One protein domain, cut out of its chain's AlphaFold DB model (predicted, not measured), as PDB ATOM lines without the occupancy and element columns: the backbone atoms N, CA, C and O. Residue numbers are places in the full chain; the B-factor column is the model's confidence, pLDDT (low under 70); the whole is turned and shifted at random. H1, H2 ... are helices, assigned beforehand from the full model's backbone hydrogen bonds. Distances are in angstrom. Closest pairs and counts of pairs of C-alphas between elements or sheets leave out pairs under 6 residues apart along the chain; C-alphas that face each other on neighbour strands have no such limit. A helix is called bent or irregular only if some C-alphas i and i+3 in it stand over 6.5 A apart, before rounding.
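AT A GLANCE: This is residues 10 to 77 of the 89 residues of an uncharacterized protein of Desulfobacca acetoxidans (strain ATCC 700848 / DSM 11109 / ASRB2) (UniProt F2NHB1). Look for an open frame of three helices joined end to end: H2 with the turn at each of its ends makes the longest axis, H1 stands off at one end of it and H3 folds back from the other. Residues 10 to 23 of H1 stick out free, and so do residues 68 to 77, of which 68 to 75 belong to H3; the three helices close round no common core. The printed part has 68 residues with three named helices, in the order H1, H2, H3 along the chain, and no named strand; the class is all helix. The whole is loose, with a radius of gyration of the C-alphas of 14.0 A and spans of 37 by 27 by 26 A.

HOW THE PARTS SIT: Start from the longest helix, H1, residues 10 to 30, and look at its last residues. There H1 is close to H2, residues 35 to 53, but not clearly touching it: the closest C-alphas, those of Phe 28 and Ala 38, are 6.9 A apart. The two run opposite ways at a steep tilt of 48 degrees. Go on to the last residues of H2 and, after a tight link, to H3, residues 57 to 75. These two only just touch, with 3 pairs of C-alphas within 8 A, and they touch only at the corner by their link. H2 does so with residues 50 to 53 alone and H3 with residues 59 to 60 alone; the closest C-alphas, those of Leu 53 and Gln 60, are 5.1 A apart. H2 and H3 run opposite ways at a shallow tilt of 24 degrees, and their centres are 13.9 A apart. H1 and H3 are apart. In H1, H2 and H3 every O i to N i+4 pair is within hydrogen-bond range.

IN THESE COORDINATES: Find C-alpha 10 at (88.755, 101.742, 108.172); from there H1 runs 29.9 A to C-alpha 30 at (99.654, 86.457, 84.912). H2 then runs 26.7 A from C-alpha 35 to C-alpha 53, and H3 runs 26.7 A from C-alpha 57 to C-alpha 75 at (75.948, 82.417, 100.902). No helix is bent.

THE WHOLE: Asn 32 and Glu 58 have the two C-alphas farthest apart, at 37.5 A; the first and last printed C-alphas, those of Val 10 and Gly 77, are 23.8 A apart. The links from H1 to H2 and from H2 to H3 are both tight, and the printed part has no cut. Read the B-factor column for the model's confidence: the mean pLDDT of the printed part is 76.2, and residues 10 to 11, 14, 72 to 75 and 77 are under 70.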
ATOM      1  N   VAL A  10      89.263 102.985 108.779       63.47
ATOM      2  CA  VAL A  10      88.755 101.742 108.172       63.47
ATOM      3  C   VAL A  10      88.677 101.883 106.650       63.47
ATOM      4  O   VAL A  10      88.993 100.931 105.938       63.47
ATOM      5  N   LEU A  11      88.321 103.069 106.144       67.62
ATOM      6  CA  LEU A  11      88.312 103.382 104.710       67.62
ATOM      7  C   LEU A  11      89.724 103.351 104.106       67.62
ATOM      8  O   LEU A  11      89.945 102.621 103.141       67.62
ATOM      9  N   GLU A  12      90.697 104.033 104.716       70.81
ATOM     10  CA  GLU A  12      92.090 104.021 104.238       70.81
ATOM     11  C   GLU A  12      92.708 102.618 104.263       70.81
ATOM     12  O   GLU A  12      93.418 102.211 103.335       70.81
ATOM     13  N   LEU A  13      92.429 101.848 105.320       72.94
ATOM     14  CA  LEU A  13      92.870 100.459 105.409       72.94
ATOM     15  C   LEU A  13      92.233  99.614 104.300       72.94
ATOM     16  O   LEU A  13      92.925  98.824 103.659       72.94
ATOM     17  N   SER A  14      90.943  99.814 104.032       68.50
ATOM     18  CA  SER A  14      90.215  99.098 102.982       68.50
ATOM     19  C   SER A  14      90.758  99.411 101.588       68.50
ATOM     20  O   SER A  14      90.918  98.498 100.783       68.50
ATOM     21  N   GLU A  15      91.100 100.668 101.297       73.69
ATOM     22  CA  GLU A  15      91.703 101.055 100.015       73.69
ATOM     23  C   GLU A  15      93.091 100.437  99.819       73.69
ATOM     24  O   GLU A  15      93.380  99.883  98.753       73.69
ATOM     25  N   ARG A  16      93.929 100.444 100.864       73.94
ATOM     26  CA  ARG A  16      95.237  99.771 100.835       73.94
ATOM     27  C   ARG A  16      95.098  98.270 100.615       73.94
ATOM     28  O   ARG A  16      95.797  97.706  99.776       73.94
ATOM     29  N   LEU A  17      94.185  97.626 101.338       73.81
ATOM     30  CA  LEU A  17      93.923  96.197 101.187       73.81
ATOM     31  C   LEU A  17      93.377  95.872  99.795       73.81
ATOM     32  O   LEU A  17      93.795  94.884  99.200       73.81
ATOM     33  N   ARG A  18      92.512  96.722  99.234       71.88
ATOM     34  CA  ARG A  18      91.980  96.552  97.876       71.88
ATOM     35  C   ARG A  18      93.079  96.585  96.818       71.88
ATOM     36  O   ARG A  18      93.052  95.757  95.911       71.88
ATOM     37  N   ALA A  19      94.042  97.501  96.934       77.38
ATOM     38  CA  ALA A  19      95.190  97.552  96.027       77.38
ATOM     39  C   ALA A  19      96.008  96.251  96.091       77.38
ATOM     40  O   ALA A  19      96.255  95.629  95.062       77.38
ATOM     41  N   ILE A  20      96.316  95.780  97.303       80.88
ATOM     42  CA  ILE A  20      97.072  94.538  97.524       80.88
ATOM     43  C   ILE A  20      96.321  93.321  96.967       80.88
ATOM     44  O   ILE A  20      96.913  92.478  96.298       80.88
ATOM     45  N   VAL A  21      95.010  93.227  97.210       78.44
ATOM     46  CA  VAL A  21      94.173  92.145  96.671       78.44
ATOM     47  C   VAL A  21      94.182  92.167  95.144       78.44
ATOM     48  O   VAL A  21      94.341  91.117  94.527       78.44
ATOM     49  N   ASN A  22      94.069  93.344  94.529       78.75
ATOM     50  CA  ASN A  22      94.139  93.472  93.076       78.75
ATOM     51  C   ASN A  22      95.502  93.055  92.517       78.75
ATOM     52  O   ASN A  22      95.533  92.366  91.501       78.75
ATOM     53  N   ASP A  23      96.611  93.403  93.170       85.62
ATOM     54  CA  ASP A  23      97.944  92.946  92.757       85.62
ATOM     55  C   ASP A  23      98.082  91.420  92.850       85.62
ATOM     56  O   ASP A  23      98.603  90.785  91.932       85.62
ATOM     57  N   ILE A  24      97.547  90.804  93.910       81.50
ATOM     58  CA  ILE A  24      97.538  89.341  94.074       81.50
ATOM     59  C   ILE A  24      96.703  88.674  92.973       81.50
ATOM     60  O   ILE A  24      97.144  87.698  92.366       81.50
ATOM     61  N   LEU A  25      95.514  89.206  92.681       78.50
ATOM     62  CA  LEU A  25      94.661  88.702  91.603       78.50
ATOM     63  C   LEU A  25      95.327  88.879  90.235       78.50
ATOM     64  O   LEU A  25      95.268  87.984  89.394       78.50
ATOM     65  N   ASN A  26      95.998  90.007  90.013       82.94
ATOM     66  CA  ASN A  26      96.732  90.264  88.781       82.94
ATOM     67  C   ASN A  26      97.907  89.289  88.619       82.94
ATOM     68  O   ASN A  26      98.118  88.759  87.532       82.94
ATOM     69  N   MET A  27      98.618  88.977  89.704       86.06
ATOM     70  CA  MET A  27      99.639  87.932  89.723       86.06
ATOM     71  C   MET A  27      99.033  86.558  89.387       86.06
ATOM     72  O   MET A  27      99.555  85.860  88.523       86.06
ATOM     73  N   PHE A  28      97.905  86.172  89.989       85.12
ATOM     74  CA  PHE A  28      97.230  84.914  89.643       85.12
ATOM     75  C   PHE A  28      96.844  84.843  88.161       85.12
ATOM     76  O   PHE A  28      97.102  83.825  87.518       85.12
ATOM     77  N   ASN A  29      96.330  85.938  87.597       81.50
ATOM     78  CA  ASN A  29      96.021  86.030  86.171       81.50
ATOM     79  C   ASN A  29      97.278  85.895  85.294       81.50
ATOM     80  O   ASN A  29      97.264  85.145  84.321       81.50
ATOM     81  N   GLN A  30      98.383  86.562  85.647       88.81
ATOM     82  CA  GLN A  30      99.654  86.457  84.912       88.81
ATOM     83  C   GLN A  30     100.213  85.031  84.915       88.81
ATOM     84  O   GLN A  30     100.758  84.567  83.914       88.81
ATOM     85  N   HIS A  31     100.041  84.317  86.026       87.19
ATOM     86  CA  HIS A  31     100.479  82.935  86.177       87.19
ATOM     87  C   HIS A  31      99.464  81.900  85.651       87.19
ATOM     88  O   HIS A  31      99.726  80.707  85.770       87.19
ATOM     89  N   ASN A  32      98.345  82.328  85.040       84.81
ATOM     90  CA  ASN A  32      97.239  81.462  84.598       84.81
ATOM     91  C   ASN A  32      96.729  80.518  85.703       84.81
ATOM     92  O   ASN A  32      96.345  79.379  85.442       84.81
ATOM     93  N   ILE A  33      96.735  80.993  86.949       80.88
ATOM     94  CA  ILE A  33      96.241  80.244  88.102       80.88
ATOM     95  C   ILE A  33      94.722  80.136  87.983       80.88
ATOM     96  O   ILE A  33      94.019  81.144  87.873       80.88
ATOM     97  N   SER A  34      94.199  78.914  88.039       81.88
ATOM     98  CA  SER A  34      92.758  78.687  87.986       81.88
ATOM     99  C   SER A  34      92.073  79.242  89.244       81.88
ATOM    100  O   SER A  34      92.667  79.218  90.325       81.88
ATOM    101  N   PRO A  35      90.789  79.639  89.184       76.62
ATOM    102  CA  PRO A  35      90.045  80.083  90.367       76.62
ATOM    103  C   PRO A  35      90.095  79.078  91.532       76.62
ATOM    104  O   PRO A  35      90.217  79.464  92.691       76.62
ATOM    105  N   SER A  36      90.073  77.777  91.226       75.19
ATOM    106  CA  SER A  36      90.210  76.697  92.214       75.19
ATOM    107  C   SER A  36      91.595  76.645  92.876       75.19
ATOM    108  O   SER A  36      91.708  76.369  94.072       75.19
ATOM    109  N   GLU A  37      92.656  76.939  92.124       75.19
ATOM    110  CA  GLU A  37      94.029  76.997  92.637       75.19
ATOM    111  C   GLU A  37      94.234  78.258  93.483       75.19
ATOM    112  O   GLU A  37      94.756  78.176  94.594       75.19
ATOM    113  N   ALA A  38      93.725  79.405  93.025       76.56
ATOM    114  CA  ALA A  38      93.718  80.649  93.792       76.56
ATOM    115  C   ALA A  38      92.963  80.483  95.122       76.56
ATOM    116  O   ALA A  38      93.470  80.869  96.176       76.56
ATOM    117  N   GLY A  39      91.795  79.830  95.097       78.12
ATOM    118  CA  GLY A  39      91.037  79.487  96.302       78.12
ATOM    119  C   GLY A  39      91.842  78.626  97.279       78.12
ATOM    120  O   GLY A  39      91.835  78.880  98.482       78.12
ATOM    121  N   THR A  40      92.609  77.662  96.763       80.69
ATOM    122  CA  THR A  40      93.491  76.803  97.572       80.69
ATOM    123  C   THR A  40      94.626  77.599  98.223       80.69
ATOM    124  O   THR A  40      94.916  77.407  99.404       80.69
ATOM    125  N   VAL A  41      95.242  78.532  97.490       78.94
ATOM    126  CA  VAL A  41      96.292  79.421  98.019       78.94
ATOM    127  C   VAL A  41      95.745  80.306  99.139       78.94
ATOM    128  O   VAL A  41      96.362  80.404 100.200       78.94
ATOM    129  N   VAL A  42      94.567  80.903  98.946       80.00
ATOM    130  CA  VAL A  42      93.902  81.719  99.976       80.00
ATOM    131  C   VAL A  42      93.597  80.880 101.219       80.00
ATOM    132  O   VAL A  42      93.888  81.308 102.337       80.00
ATOM    133  N   LEU A  43      93.095  79.655 101.044       78.19
ATOM    134  CA  LEU A  43      92.806  78.751 102.157       78.19
ATOM    135  C   LEU A  43      94.075  78.369 102.938       78.19
ATOM    136  O   LEU A  43      94.073  78.362 104.170       78.19
ATOM    137  N   ALA A  44      95.182  78.114 102.235       77.94
ATOM    138  CA  ALA A  44      96.476  77.830 102.850       77.94
ATOM    139  C   ALA A  44      97.028  79.036 103.634       77.94
ATOM    140  O   ALA A  44      97.595  78.860 104.716       77.94
ATOM    141  N   LEU A  45      96.834  80.259 103.127       79.81
ATOM    142  CA  LEU A  45      97.214  81.494 103.818       79.81
ATOM    143  C   LEU A  45      96.396  81.703 105.094       79.81
ATOM    144  O   LEU A  45      96.980  81.985 106.140       79.81
ATOM    145  N   ILE A  46      95.078  81.490 105.039       80.62
ATOM    146  CA  ILE A  46      94.189  81.537 106.210       80.62
ATOM    147  C   ILE A  46      94.640  80.515 107.255       80.62
ATOM    148  O   ILE A  46      94.814  80.859 108.423       80.62
ATOM    149  N   HIS A  47      94.893  79.271 106.839       78.50
ATOM    150  CA  HIS A  47      95.381  78.221 107.731       78.50
ATOM    151  C   HIS A  47      96.704  78.605 108.406       78.50
ATOM    152  O   HIS A  47      96.867  78.436 109.616       78.50
ATOM    153  N   ARG A  48      97.640  79.182 107.647       78.12
ATOM    154  CA  ARG A  48      98.910  79.663 108.197       78.12
ATOM    155  C   ARG A  48      98.715  80.827 109.171       78.12
ATOM    156  O   ARG A  48      99.372  80.837 110.208       78.12
ATOM    157  N   LEU A  49      97.801  81.754 108.880       77.25
ATOM    158  CA  LEU A  49      97.446  82.846 109.789       77.25
ATOM    159  C   LEU A  49      96.870  82.313 111.104       77.25
ATOM    160  O   LEU A  49      97.295  82.742 112.171       77.25
ATOM    161  N   MET A  50      95.970  81.328 111.042       76.94
ATOM    162  CA  MET A  50      95.416  80.684 112.236       76.94
ATOM    163  C   MET A  50      96.502  80.030 113.101       76.94
ATOM    164  O   MET A  50      96.408  80.079 114.324       76.94
ATOM    165  N   GLY A  51      97.541  79.455 112.485       78.06
ATOM    166  CA  GLY A  51      98.695  78.906 113.205       78.06
ATOM    167  C   GLY A  51      99.543  79.971 113.910       78.06
ATOM    168  O   GLY A  51     100.058  79.722 114.994       78.06
ATOM    169  N   VAL A  52      99.659  81.175 113.343       76.50
ATOM    170  CA  VAL A  52     100.329  82.312 114.006       76.50
ATOM    171  C   VAL A  52      99.462  82.863 115.143       76.50
ATOM    172  O   VAL A  52      99.965  83.152 116.226       76.50
ATOM    173  N   LEU A  53      98.147  82.938 114.923       76.62
ATOM    174  CA  LEU A  53      97.169  83.415 115.902       76.62
ATOM    175  C   LEU A  53      96.902  82.419 117.040       76.62
ATOM    176  O   LEU A  53      96.300  82.802 118.034       76.62
ATOM    177  N   GLN A  54      97.380  81.171 116.968       70.44
ATOM    178  CA  GLN A  54      97.270  80.214 118.082       70.44
ATOM    179  C   GLN A  54      97.902  80.722 119.385       70.44
ATOM    180  O   GLN A  54      97.501  80.289 120.465       70.44
ATOM    181  N   VAL A  55      98.872  81.639 119.294       71.69
ATOM    182  CA  VAL A  55      99.497  82.281 120.459       71.69
ATOM    183  C   VAL A  55      98.512  83.220 121.175       71.69
ATOM    184  O   VAL A  55      98.559  83.321 122.397       71.69
ATOM    185  N   ASN A  56      97.570  83.825 120.441       75.44
ATOM    186  CA  ASN A  56      96.537  84.730 120.948       75.44
ATOM    187  C   ASN A  56      95.133  84.211 120.589       75.44
ATOM    188  O   ASN A  56      94.536  84.582 119.577       75.44
ATOM    189  N   GLN A  57      94.574  83.363 121.461       73.31
ATOM    190  CA  GLN A  57      93.264  82.721 121.253       73.31
ATOM    191  C   GLN A  57      92.106  83.702 121.009       73.31
ATOM    192  O   GLN A  57      91.137  83.348 120.337       73.31
ATOM    193  N   GLU A  58      92.175  84.917 121.554       76.56
ATOM    194  CA  GLU A  58      91.143  85.940 121.359       76.56
ATOM    195  C   GLU A  58      91.148  86.479 119.923       76.56
ATOM    196  O   GLU A  58      90.108  86.483 119.261       76.56
ATOM    197  N   GLU A  59      92.328  86.814 119.395       74.94
ATOM    198  CA  GLU A  59      92.498  87.251 118.005       74.94
ATOM    199  C   GLU A  59      92.132  86.132 117.022       74.94
ATOM    200  O   GLU A  59      91.477  86.374 116.009       74.94
ATOM    201  N   GLN A  60      92.475  84.883 117.355       78.12
ATOM    202  CA  GLN A  60      92.074  83.719 116.570       78.12
ATOM    203  C   GLN A  60      90.545  83.591 116.479       78.12
ATOM    204  O   GLN A  60      90.006  83.388 115.390       78.12
ATOM    205  N   ARG A  61      89.835  83.705 117.609       76.88
ATOM    206  CA  ARG A  61      88.366  83.617 117.639       76.88
ATOM    207  C   ARG A  61      87.717  84.757 116.862       76.88
ATOM    208  O   ARG A  61      86.789  84.495 116.099       76.88
ATOM    209  N   ALA A  62      88.218  85.981 117.020       76.75
ATOM    210  CA  ALA A  62      87.727  87.143 116.284       76.75
ATOM    211  C   ALA A  62      87.915  86.971 114.767       76.75
ATOM    212  O   ALA A  62      86.990  87.208 113.992       76.75
ATOM    213  N   PHE A  63      89.080  86.474 114.343       76.25
ATOM    214  CA  PHE A  63      89.379  86.231 112.934       76.25
ATOM    215  C   PHE A  63      88.493  85.136 112.320       76.25
ATOM    216  O   PHE A  63      87.939  85.318 111.236       76.25
ATOM    217  N   VAL A  64      88.300  84.014 113.021       76.56
ATOM    218  CA  VAL A  64      87.410  82.934 112.561       76.56
ATOM    219  C   VAL A  64      85.963  83.420 112.456       76.56
ATOM    220  O   VAL A  64      85.298  83.124 111.464       76.56
ATOM    221  N   ALA A  65      85.483  84.201 113.429       76.12
ATOM    222  CA  ALA A  65      84.145  84.786 113.385       76.12
ATOM    223  C   ALA A  65      83.963  85.719 112.176       76.12
ATOM    224  O   ALA A  65      82.958  85.610 111.477       76.12
ATOM    225  N   ALA A  66      84.959  86.560 111.875       76.62
ATOM    226  CA  ALA A  66      84.938  87.437 110.705       76.62
ATOM    227  C   ALA A  66      84.886  86.651 109.381       76.62
ATOM    228  O   ALA A  66      84.120  87.000 108.486       76.62
ATOM    229  N   ILE A  67      85.642  85.551 109.254       77.00
ATOM    230  CA  ILE A  67      85.577  84.695 108.057       77.00
ATOM    231  C   ILE A  67      84.199  84.046 107.914       77.00
ATOM    232  O   ILE A  67      83.636  84.045 106.821       77.00
ATOM    233  N   ILE A  68      83.645  83.507 109.005       73.81
ATOM    234  CA  ILE A  68      82.305  82.903 108.998       73.81
ATOM    235  C   ILE A  68      81.260  83.938 108.576       73.81
ATOM    236  O   ILE A  68      80.377  83.617 107.786       73.81
ATOM    237  N   GLU A  69      81.370  85.176 109.054       74.88
ATOM    238  CA  GLU A  69      80.469  86.260 108.670       74.88
ATOM    239  C   GLU A  69      80.553  86.576 107.174       74.88
ATOM    240  O   GLU A  69      79.520  86.616 106.509       74.88
ATOM    241  N   VAL A  70      81.759  86.699 106.611       72.00
ATOM    242  CA  VAL A  70      81.951  86.928 105.168       72.00
ATOM    243  C   VAL A  70      81.363  85.785 104.338       72.00
ATOM    244  O   VAL A  70      80.649  86.029 103.365       72.00
ATOM    245  N   VAL A  71      81.617  84.532 104.728       72.62
ATOM    246  CA  VAL A  71      81.070  83.355 104.034       72.62
ATOM    247  C   VAL A  71      79.547  83.325 104.142       72.62
ATOM    248  O   VAL A  71      78.874  83.091 103.143       72.62
ATOM    249  N   ASN A  72      78.989  83.614 105.317       68.00
ATOM    250  CA  ASN A  72      77.545  83.692 105.510       68.00
ATOM    251  C   ASN A  72      76.922  84.800 104.655       68.00
ATOM    252  O   ASN A  72      75.910  84.558 104.009       68.00
ATOM    253  N   GLN A  73      77.525  85.989 104.591       69.38
ATOM    254  CA  GLN A  73      77.045  87.082 103.737       69.38
ATOM    255  C   GLN A  73      77.122  86.736 102.245       69.38
ATOM    256  O   GLN A  73      76.230  87.113 101.481       69.38
ATOM    257  N   HIS A  74      78.151  85.993 101.835       68.88
ATOM    258  CA  HIS A  74      78.276  85.483 100.474       68.88
ATOM    259  C   HIS A  74      77.204  84.429 100.155       68.88
ATOM    260  O   HIS A  74      76.527  84.543  99.138       68.88
ATOM    261  N   LEU A  75      76.981  83.455 101.047       63.53
ATOM    262  CA  LEU A  75      75.948  82.417 100.902       63.53
ATOM    263  C   LEU A  75      74.523  82.984 100.931       63.53
ATOM    264  O   LEU A  75      73.635  82.461 100.264       63.53
ATOM    265  N   LEU A  76      74.304  84.060 101.688       71.75
ATOM    266  CA  LEU A  76      73.039  84.796 101.729       71.75
ATOM    267  C   LEU A  76      72.816  85.670 100.478       71.75
ATOM    268  O   LEU A  76      71.803  86.361 100.405       71.75
ATOM    269  N   GLY A  77      73.734  85.658  99.501       54.56
ATOM    270  CA  GLY A  77      73.584  86.343  98.213       54.56
ATOM    271  C   GLY A  77      73.695  87.871  98.277       54.56
ATOM    272  O   GLY A  77      73.439  88.552  97.288       54.56
TER     273      GLY A  77